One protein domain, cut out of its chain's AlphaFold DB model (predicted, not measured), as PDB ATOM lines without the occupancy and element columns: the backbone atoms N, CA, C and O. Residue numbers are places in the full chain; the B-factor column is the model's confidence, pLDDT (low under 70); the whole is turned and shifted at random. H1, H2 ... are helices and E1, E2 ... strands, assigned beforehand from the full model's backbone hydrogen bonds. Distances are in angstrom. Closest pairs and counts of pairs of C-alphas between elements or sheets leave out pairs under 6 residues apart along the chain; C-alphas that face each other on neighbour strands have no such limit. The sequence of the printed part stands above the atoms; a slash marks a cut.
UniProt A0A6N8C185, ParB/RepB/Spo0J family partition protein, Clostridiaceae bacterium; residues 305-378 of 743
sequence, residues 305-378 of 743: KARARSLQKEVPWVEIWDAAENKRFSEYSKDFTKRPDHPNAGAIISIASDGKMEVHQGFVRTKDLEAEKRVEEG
ATOM      1  N   LYS A 305      24.966 -13.730  -6.979       93.94
ATOM      2  CA  LYS A 305      26.118 -12.852  -7.269       93.94
ATOM      3  C   LYS A 305      26.814 -13.217  -8.582       93.94
ATOM      4  O   LYS A 305      27.239 -12.328  -9.320       93.94
ATOM      5  N   ALA A 306      26.944 -14.506  -8.893       93.38
ATOM      6  CA  ALA A 306      27.501 -14.951 -10.170       93.38
ATOM      7  C   ALA A 306      26.600 -14.572 -11.356       93.38
ATOM      8  O   ALA A 306      27.097 -14.090 -12.380       93.38
ATOM      9  N   ARG A 307      25.280 -14.713 -11.197       93.31
ATOM     10  CA  ARG A 307      24.293 -14.306 -12.200       93.31
ATOM     11  C   ARG A 307      24.277 -12.789 -12.393       93.31
ATOM     12  O   ARG A 307      24.285 -12.340 -13.535       93.31
ATOM     13  N   ALA A 308      24.378 -12.015 -11.309       93.56
ATOM     14  CA  ALA A 308      24.455 -10.555 -11.349       93.56
ATOM     15  C   ALA A 308      25.642 -10.060 -12.180       93.56
ATOM     16  O   ALA A 308      25.462  -9.231 -13.064       93.56
ATOM     17  N   ARG A 309      26.840 -10.625 -11.970       94.25
ATOM     18  CA  ARG A 309      28.039 -10.285 -12.761       94.25
ATOM     19  C   ARG A 309      27.890 -10.575 -14.254       94.25
ATOM     20  O   ARG A 309      28.549  -9.936 -15.067       94.25
ATOM     21  N   SER A 310      27.078 -11.569 -14.609       92.31
ATOM     22  CA  SER A 310      26.809 -11.896 -16.012       92.31
ATOM     23  C   SER A 310      25.850 -10.872 -16.622       92.31
ATOM     24  O   SER A 310      26.161 -10.305 -17.661       92.31
ATOM     25  N   LEU A 311      24.753 -10.563 -15.921       92.81
ATOM     26  CA  LEU A 311      23.745  -9.591 -16.360       92.81
ATOM     27  C   LEU A 311      24.265  -8.149 -16.404       92.81
ATOM     28  O   LEU A 311      23.873  -7.395 -17.283       92.81
ATOM     29  N   GLN A 312      25.199  -7.766 -15.529       92.62
ATOM     30  CA  GLN A 312      25.830  -6.436 -15.549       92.62
ATOM     31  C   GLN A 312      26.575  -6.120 -16.856       92.62
ATOM     32  O   GLN A 312      26.941  -4.972 -17.082       92.62
ATOM     33  N   LYS A 313      26.836  -7.121 -17.707       93.44
ATOM     34  CA  LYS A 313      27.405  -6.915 -19.047       93.44
ATOM     35  C   LYS A 313      26.349  -6.557 -20.095       93.44
ATOM     36  O   LYS A 313      26.707  -6.041 -21.145       93.44
ATOM     37  N   GLU A 314      25.089  -6.885 -19.828       90.50
ATOM     38  CA  GLU A 314      23.959  -6.747 -20.751       90.50
ATOM     39  C   GLU A 314      23.089  -5.536 -20.401       90.50
ATOM     40  O   GLU A 314      22.557  -4.891 -21.298       90.50
ATOM     41  N   VAL A 315      22.971  -5.209 -19.108       92.12
ATOM     42  CA  VAL A 315      22.139  -4.106 -18.615       92.12
ATOM     43  C   VAL A 315      22.946  -3.090 -17.787       92.12
ATOM     44  O   VAL A 315      23.926  -3.473 -17.144       92.12
ATOM     45  N   PRO A 316      22.535  -1.804 -17.732       90.50
ATOM     46  CA  PRO A 316      23.289  -0.730 -17.074       90.50
ATOM     47  C   PRO A 316      23.461  -0.911 -15.563       90.50
ATOM     48  O   PRO A 316      24.409  -0.398 -14.968       90.50
ATOM     49  N   TRP A 317      22.533  -1.616 -14.916       92.50
ATOM     50  CA  TRP A 317      22.602  -1.908 -13.492       92.50
ATOM     51  C   TRP A 317      21.892  -3.219 -13.162       92.50
ATOM     52  O   TRP A 317      20.930  -3.619 -13.818       92.50
ATOM     53  N   VAL A 318      22.374  -3.876 -12.104       94.12
ATOM     54  CA  VAL A 318      21.751  -5.075 -11.540       94.12
ATOM     55  C   VAL A 318      21.741  -4.975 -10.024       94.12
ATOM     56  O   VAL A 318      22.775  -4.670  -9.426       94.12
ATOM     57  N   GLU A 319      20.605  -5.283  -9.407       91.50
ATOM     58  CA  GLU A 319      20.466  -5.390  -7.953       91.50
ATOM     59  C   GLU A 319      20.086  -6.807  -7.522       91.50
ATOM     60  O   GLU A 319      19.424  -7.535  -8.258       91.50
ATOM     61  N   ILE A 320      20.505  -7.202  -6.316       91.56
ATOM     62  CA  ILE A 320      20.105  -8.465  -5.685       91.56
ATOM     63  C   ILE A 320      19.216  -8.130  -4.493       91.56
ATOM     64  O   ILE A 320      19.607  -7.347  -3.626       91.56
ATOM     65  N   TRP A 321      18.021  -8.705  -4.471       89.19
ATOM     66  CA  TRP A 321      17.002  -8.482  -3.456       89.19
ATOM     67  C   TRP A 321      16.753  -9.789  -2.717       89.19
ATOM     68  O   TRP A 321      16.135 -10.707  -3.255       89.19
ATOM     69  N   ASP A 322      17.285  -9.882  -1.502       84.50
ATOM     70  CA  ASP A 322      17.157 -11.058  -0.649       84.50
ATOM     71  C   ASP A 322      16.075 -10.824   0.422       84.50
ATOM     72  O   ASP A 322      16.183  -9.916   1.254       84.50
ATOM     73  N   ALA A 323      15.041 -11.671   0.430       76.06
ATOM     74  CA  ALA A 323      13.957 -11.602   1.404       76.06
ATOM     75  C   ALA A 323      14.423 -11.751   2.868       76.06
ATOM     76  O   ALA A 323      13.759 -11.215   3.755       76.06
ATOM     77  N   ALA A 324      15.554 -12.420   3.142       70.31
ATOM     78  CA  ALA A 324      16.130 -12.488   4.493       70.31
ATOM     79  C   ALA A 324      16.788 -11.176   4.932       70.31
ATOM     80  O   ALA A 324      16.839 -10.895   6.125       70.31
ATOM     81  N   GLU A 325      17.226 -10.342   3.989       71.44
ATOM     82  CA  GLU A 325      17.667  -8.968   4.262       71.44
ATOM     83  C   GLU A 325      16.486  -7.983   4.288       71.44
ATOM     84  O   GLU A 325      16.675  -6.769   4.223       71.44
ATOM     85  N   ASN A 326      15.252  -8.496   4.364       65.81
ATOM     86  CA  ASN A 326      14.014  -7.724   4.331       65.81
ATOM     87  C   ASN A 326      13.796  -6.942   3.017       65.81
ATOM     88  O   ASN A 326      13.022  -5.989   2.983       65.81
ATOM     89  N   LYS A 327      14.447  -7.360   1.920       71.19
ATOM     90  CA  LYS A 327      14.269  -6.797   0.572       71.19
ATOM     91  C   LYS A 327      13.435  -7.749  -0.274       71.19
ATOM     92  O   LYS A 327      13.934  -8.758  -0.766       71.19
ATOM     93  N   ARG A 328      12.145  -7.449  -0.434       72.56
ATOM     94  CA  ARG A 328      11.208  -8.277  -1.213       72.56
ATOM     95  C   ARG A 328      10.863  -7.593  -2.518       72.56
ATOM     96  O   ARG A 328      10.410  -6.454  -2.507       72.56
ATOM     97  N   PHE A 329      11.069  -8.290  -3.629       76.00
ATOM     98  CA  PHE A 329      10.678  -7.758  -4.925       76.00
ATOM     99  C   PHE A 329       9.149  -7.715  -5.031       76.00
ATOM    100  O   PHE A 329       8.468  -8.701  -4.755       76.00
ATOM    101  N   SER A 330       8.629  -6.558  -5.430       72.38
ATOM    102  CA  SER A 330       7.235  -6.345  -5.802       72.38
ATOM    103  C   SER A 330       7.233  -5.533  -7.086       72.38
ATOM    104  O   SER A 330       7.887  -4.490  -7.150       72.38
ATOM    105  N   GLU A 331       6.482  -5.981  -8.092       58.84
ATOM    106  CA  GLU A 331       6.315  -5.242  -9.352       58.84
ATOM    107  C   GLU A 331       5.670  -3.858  -9.127       58.84
ATOM    108  O   GLU A 331       5.830  -2.962  -9.948       58.84
ATOM    109  N   TYR A 332       5.019  -3.660  -7.974       56.25
ATOM    110  CA  TYR A 332       4.421  -2.396  -7.536       56.25
ATOM    111  C   TYR A 332       5.311  -1.588  -6.581       56.25
ATOM    112  O   TYR A 332       4.821  -0.691  -5.891       56.25
ATOM    113  N   SER A 333       6.605  -1.913  -6.478       68.44
ATOM    114  CA  SER A 333       7.536  -1.100  -5.695       68.44
ATOM    115  C   SER A 333       7.570   0.328  -6.240       68.44
ATOM    116  O   SER A 333       7.829   0.538  -7.422       68.44
ATOM    117  N   LYS A 334       7.350   1.322  -5.370       72.56
ATOM    118  CA  LYS A 334       7.372   2.750  -5.739       72.56
ATOM    119  C   LYS A 334       8.733   3.202  -6.283       72.56
ATOM    120  O   LYS A 334       8.812   4.226  -6.956       72.56
ATOM    121  N   ASP A 335       9.786   2.433  -6.017       78.44
ATOM    122  CA  ASP A 335      11.161   2.756  -6.397       78.44
ATOM    123  C   ASP A 335      11.502   2.378  -7.846       78.44
ATOM    124  O   ASP A 335      12.543   2.805  -8.357       78.44
ATOM    125  N   PHE A 336      10.646   1.600  -8.523       84.31
ATOM    126  CA  PHE A 336      10.903   1.115  -9.877       84.31
ATOM    127  C   PHE A 336       9.673   1.222 -10.773       84.31
ATOM    128  O   PHE A 336       8.544   0.981 -10.366       84.31
ATOM    129  N   THR A 337       9.906   1.521 -12.046       85.12
ATOM    130  CA  THR A 337       8.880   1.498 -13.090       85.12
ATOM    131  C   THR A 337       9.323   0.558 -14.201       85.12
ATOM    132  O   THR A 337      10.442   0.667 -14.704       85.12
ATOM    133  N   LYS A 338       8.454  -0.365 -14.616       88.38
ATOM    134  CA  LYS A 338       8.747  -1.296 -15.710       88.38
ATOM    135  C   LYS A 338       8.694  -0.567 -17.057       88.38
ATOM    136  O   LYS A 338       7.628  -0.135 -17.488       88.38
ATOM    137  N   ARG A 339       9.849  -0.413 -17.705       88.06
ATOM    138  CA  ARG A 339      10.030   0.135 -19.058       88.06
ATOM    139  C   ARG A 339      11.163  -0.627 -19.764       88.06
ATOM    140  O   ARG A 339      12.311  -0.202 -19.672       88.06
ATOM    141  N   PRO A 340      10.862  -1.747 -20.443       86.81
ATOM    142  CA  PRO A 340      11.873  -2.618 -21.049       86.81
ATOM    143  C   PRO A 340      12.759  -1.922 -22.084       86.81
ATOM    144  O   PRO A 340      13.955  -2.181 -22.129       86.81
ATOM    145  N   ASP A 341      12.182  -1.005 -22.860       88.00
ATOM    146  CA  ASP A 341      12.863  -0.325 -23.971       88.00
ATOM    147  C   ASP A 341      13.639   0.930 -23.536       88.00
ATOM    148  O   ASP A 341      14.138   1.691 -24.363       88.00
ATOM    149  N   HIS A 342      13.708   1.196 -22.231       88.00
ATOM    150  CA  HIS A 342      14.337   2.402 -21.714       88.00
ATOM    151  C   HIS A 342      15.865   2.250 -21.634       88.00
ATOM    152  O   HIS A 342      16.340   1.228 -21.143       88.00
ATOM    153  N   PRO A 343      16.669   3.265 -22.005       86.12
ATOM    154  CA  PRO A 343      18.134   3.164 -21.981       86.12
ATOM    155  C   PRO A 343      18.709   2.901 -20.579       86.12
ATOM    156  O   PRO A 343      19.745   2.259 -20.449       86.12
ATOM    157  N   ASN A 344      18.011   3.350 -19.531       88.62
ATOM    158  CA  ASN A 344      18.371   3.111 -18.126       88.62
ATOM    159  C   ASN A 344      17.697   1.862 -17.518       88.62
ATOM    160  O   ASN A 344      17.679   1.703 -16.294       88.62
ATOM    161  N   ALA A 345      17.105   0.992 -18.342       91.44
ATOM    162  CA  ALA A 345      16.446  -0.218 -17.872       91.44
ATOM    163  C   ALA A 345      17.466  -1.258 -17.387       91.44
ATOM    164  O   ALA A 345      18.283  -1.752 -18.159       91.44
ATOM    165  N   GLY A 346      17.406  -1.603 -16.106       93.62
ATOM    166  CA  GLY A 346      18.246  -2.616 -15.477       93.62
ATOM    167  C   GLY A 346      17.500  -3.898 -15.127       93.62
ATOM    168  O   GLY A 346      16.399  -4.176 -15.620       93.62
ATOM    169  N   ALA A 347      18.123  -4.684 -14.248       93.94
ATOM    170  CA  ALA A 347      17.588  -5.955 -13.775       93.94
ATOM    171  C   ALA A 347      17.651  -6.103 -12.248       93.94
ATOM    172  O   ALA A 347      18.563  -5.617 -11.581       93.94
ATOM    173  N   ILE A 348      16.701  -6.845 -11.691       93.12
ATOM    174  CA  ILE A 348      16.638  -7.210 -10.276       93.12
ATOM    175  C   ILE A 348      16.642  -8.735 -10.182       93.12
ATOM    176  O   ILE A 348      15.821  -9.408 -10.797       93.12
ATOM    177  N   ILE A 349      17.564  -9.291  -9.403       94.12
ATOM    178  CA  ILE A 349      17.581 -10.710  -9.047       94.12
ATOM    179  C   ILE A 349      16.941 -10.837  -7.669       94.12
ATOM    180  O   ILE A 349      17.520 -10.383  -6.683       94.12
ATOM    181  N   SER A 350      15.764 -11.448  -7.587       91.62
ATOM    182  CA  SER A 350      15.066 -11.655  -6.319       91.62
ATOM    183  C   SER A 350      15.303 -13.062  -5.787       91.62
ATOM    184  O   SER A 350      15.139 -14.030  -6.528       91.62
ATOM    185  N   ILE A 351      15.632 -13.175  -4.501       89.56
ATOM    186  CA  ILE A 351      15.672 -14.431  -3.750       89.56
ATOM    187  C   ILE A 351      14.518 -14.393  -2.747       89.56
ATOM    188  O   ILE A 351      14.531 -13.604  -1.798       89.56
ATOM    189  N   ALA A 352      13.502 -15.219  -2.978       82.88
ATOM    190  CA  ALA A 352      12.339 -15.325  -2.109       82.88
ATOM    191  C   ALA A 352      12.666 -16.052  -0.790       82.88
ATOM    192  O   ALA A 352      13.759 -16.591  -0.590       82.88
ATOM    193  N   SER A 353      11.723 -16.032   0.155       72.94
ATOM    194  CA  SER A 353      11.892 -16.623   1.491       72.94
ATOM    195  C   SER A 353      12.154 -18.132   1.445       72.94
ATOM    196  O   SER A 353      12.946 -18.633   2.238       72.94
ATOM    197  N   ASP A 354      11.529 -18.814   0.487       70.88
ATOM    198  CA  ASP A 354      11.676 -20.240   0.169       70.88
ATOM    199  C   ASP A 354      12.976 -20.565  -0.597       70.88
ATOM    200  O   ASP A 354      13.258 -21.721  -0.899       70.88
ATOM    201  N   GLY A 355      13.782 -19.547  -0.914       78.12
ATOM    202  CA  GLY A 355      15.021 -19.681  -1.669       78.12
ATOM    203  C   GLY A 355      14.857 -19.594  -3.184       78.12
ATOM    204  O   GLY A 355      15.874 -19.578  -3.881       78.12
ATOM    205  N   LYS A 356      13.631 -19.488  -3.716       85.94
ATOM    206  CA  LYS A 356      13.399 -19.369  -5.160       85.94
ATOM    207  C   LYS A 356      14.087 -18.119  -5.706       85.94
ATOM    208  O   LYS A 356      13.894 -17.017  -5.192       85.94
ATOM    209  N   MET A 357      14.897 -18.296  -6.750       92.31
ATOM    210  CA  MET A 357      15.603 -17.201  -7.414       92.31
ATOM    211  C   MET A 357      14.931 -16.859  -8.743       92.31
ATOM    212  O   MET A 357      14.768 -17.724  -9.601       92.31
ATOM    213  N   GLU A 358      14.601 -15.586  -8.937       91.69
ATOM    214  CA  GLU A 358      14.015 -15.065 -10.174       91.69
ATOM    215  C   GLU A 358      14.794 -13.844 -10.670       91.69
ATOM    216  O   GLU A 358      15.429 -13.133  -9.889       91.69
ATOM    217  N   VAL A 359      14.771 -13.615 -11.984       93.56
ATOM    218  CA  VAL A 359      15.422 -12.470 -12.630       93.56
ATOM    219  C   VAL A 359      14.355 -11.626 -13.312       93.56
ATOM    220  O   VAL A 359      13.706 -12.081 -14.251       93.56
ATOM    221  N   HIS A 360      14.226 -10.382 -12.873       91.62
ATOM    222  CA  HIS A 360      13.266  -9.401 -13.365       91.62
ATOM    223  C   HIS A 360      14.014  -8.338 -14.166       91.62
ATOM    224  O   HIS A 360      14.860  -7.644 -13.614       91.62
ATOM    225  N   GLN A 361      13.747  -8.214 -15.465       92.25
ATOM    226  CA  GLN A 361      14.422  -7.247 -16.345       92.25
ATOM    227  C   GLN A 361      13.469  -6.145 -16.808       92.25
ATOM    228  O   GLN A 361      12.247  -6.307 -16.763       92.25
ATOM    229  N   GLY A 362      14.037  -5.043 -17.295       90.00
ATOM    230  CA  GLY A 362      13.271  -3.967 -17.912       90.00
ATOM    231  C   GLY A 362      12.719  -2.958 -16.908       90.00
ATOM    232  O   GLY A 362      11.657  -2.390 -17.143       90.00
ATOM    233  N   PHE A 363      13.391  -2.763 -15.773       90.75
ATOM    234  CA  PHE A 363      12.978  -1.803 -14.747       90.75
ATOM    235  C   PHE A 363      13.862  -0.565 -14.785       90.75
ATOM    236  O   PHE A 363      15.071  -0.679 -14.928       90.75
ATOM    237  N   VAL A 364      13.274   0.613 -14.614       89.50
ATOM    238  CA  VAL A 364      13.979   1.893 -14.462       89.50
ATOM    239  C   VAL A 364      13.732   2.391 -13.049       89.50
ATOM    240  O   VAL A 364      12.620   2.256 -12.538       89.50
ATOM    241  N   ARG A 365      14.748   2.957 -12.396       88.00
ATOM    242  CA  ARG A 365      14.579   3.498 -11.045       88.00
ATOM    243  C   ARG A 365      13.776   4.795 -11.109       88.00
ATOM    244  O   ARG A 365      14.044   5.646 -11.956       88.00
ATOM    245  N   THR A 366      12.837   4.984 -10.189       81.38
ATOM    246  CA  THR A 366      11.959   6.167 -10.154       81.38
ATOM    247  C   THR A 366      12.757   7.472 -10.095       81.38
ATOM    248  O   THR A 366      12.440   8.414 -10.813       81.38
ATOM    249  N   LYS A 367      13.871   7.496  -9.350       77.06
ATOM    250  CA  LYS A 367      14.789   8.647  -9.288       77.06
ATOM    251  C   LYS A 367      15.387   9.046 -10.646       77.06
ATOM    252  O   LYS A 367      15.626  10.228 -10.871       77.06
ATOM    253  N   ASP A 368      15.633   8.080 -11.532       80.19
ATOM    254  CA  ASP A 368      16.234   8.334 -12.843       80.19
ATOM    255  C   ASP A 368      15.172   8.966 -13.765       80.19
ATOM    256  O   ASP A 368      15.441   9.966 -14.424       80.19
ATOM    257  N   LEU A 369      13.922   8.482 -13.694       79.31
ATOM    258  CA  LEU A 369      12.771   9.076 -14.394       79.31
ATOM    259  C   LEU A 369      12.423  10.481 -13.881       79.31
ATOM    260  O   LEU A 369      12.042  11.358 -14.654       79.31
ATOM    261  N   GLU A 370      12.524  10.715 -12.572       74.19
ATOM    262  CA  GLU A 370      12.320  12.042 -11.982       74.19
ATOM    263  C   GLU A 370      13.424  13.024 -12.383       74.19
ATOM    264  O   GLU A 370      13.138  14.198 -12.624       74.19
ATOM    265  N   ALA A 371      14.674  12.562 -12.472       73.12
ATOM    266  CA  ALA A 371      15.785  13.372 -12.954       73.12
ATOM    267  C   ALA A 371      15.588  13.775 -14.424       73.12
ATOM    268  O   ALA A 371      15.742  14.952 -14.747       73.12
ATOM    269  N   GLU A 372      15.177  12.840 -15.284       75.44
ATOM    270  CA  GLU A 372      14.862  13.100 -16.697       75.44
ATOM    271  C   GLU A 372      13.724  14.119 -16.851       75.44
ATOM    272  O   GLU A 372      13.904  15.132 -17.525       75.44
ATOM    273  N   LYS A 373      12.604  13.937 -16.133       73.50
ATOM    274  CA  LYS A 373      11.487  14.902 -16.138       73.50
ATOM    275  C   LYS A 373      11.912  16.308 -15.722       73.50
ATOM    276  O   LYS A 373      11.449  17.290 -16.286       73.50
ATOM    277  N   ARG A 374      12.796  16.435 -14.729       62.81
ATOM    278  CA  ARG A 374      13.284  17.745 -14.264       62.81
ATOM    279  C   ARG A 374      14.171  18.437 -15.295       62.81
ATOM    280  O   ARG A 374      14.103  19.659 -15.413       62.81
ATOM    281  N   VAL A 375      14.980  17.665 -16.026       64.31
ATOM    282  CA  VAL A 375      15.788  18.172 -17.144       64.31
ATOM    283  C   VAL A 375      14.882  18.626 -18.290       64.31
ATOM    284  O   VAL A 375      15.093  19.716 -18.818       64.31
ATOM    285  N   GLU A 376      13.845  17.854 -18.627       61.47
ATOM    286  CA  GLU A 376      12.854  18.222 -19.651       61.47
ATOM    287  C   GLU A 376      12.043  19.474 -19.278       61.47
ATOM    288  O   GLU A 376      11.774  20.315 -20.133       61.47
ATOM    289  N   GLU A 377      11.697  19.649 -18.000       63.38
ATOM    290  CA  GLU A 377      10.942  20.808 -17.504       63.38
ATOM    291  C   GLU A 377      11.804  22.069 -17.274       63.38
ATOM    292  O   GLU A 377      11.275  23.103 -16.863       63.38
ATOM    293  N   GLY A 378      13.124  22.014 -17.502       46.88
ATOM    294  CA  GLY A 378      14.028  23.163 -17.345       46.88
ATOM    295  C   GLY A 378      14.124  23.714 -15.914       46.88
ATOM    296  O   GLY A 378      14.540  24.858 -15.716       46.88
TER     297      GLY A 378
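What this domain is: This is residues 305 to 378 of the 743 residues of the protein "ParB/RepB/Spo0J family partition protein" of Clostridiaceae bacterium (UniProt A0A6N8C185). H1 packs over E1 of a strongly twisted four-stranded sheet; residues 370 to 378, mostly H2, stick out. The 74 printed residues, mixed in class, include H1, E1 to E4, then H2; the mixed sheet runs E1, E3, E4, E2. Only just compact, close to loose, it spans 46 by 25 by 17 A, with a radius of gyration of the C-alphas of 13.3 A.

Where its parts are: H1, residues 305 to 311, begins at C-alpha (26.118, -12.852, -7.269). E1 is residues 318 to 322, E2 336 to 338, E3 346 to 351, E4 357 to 365, 21.0 A long. H2, 366 to 376, ends at C-alpha (12.854, 18.222, -19.651).

How they stand to each other: The closest C-alphas of H1 and E1, Ala 308 and Val 318, are 6.1 A apart. Within hydrogen-bond range are N 321 and O 349 of parallel E1 and E3, 2.8 A, N 348 and O 360 of antiparallel hairpin E3 and E4, 2.8 A, and every O i to N i+4 pair in H1 and H2.

The domain as a whole: The E1 to E2 link is long; pLDDT is under 70 at 326, 331 to 333 and 374 to 378.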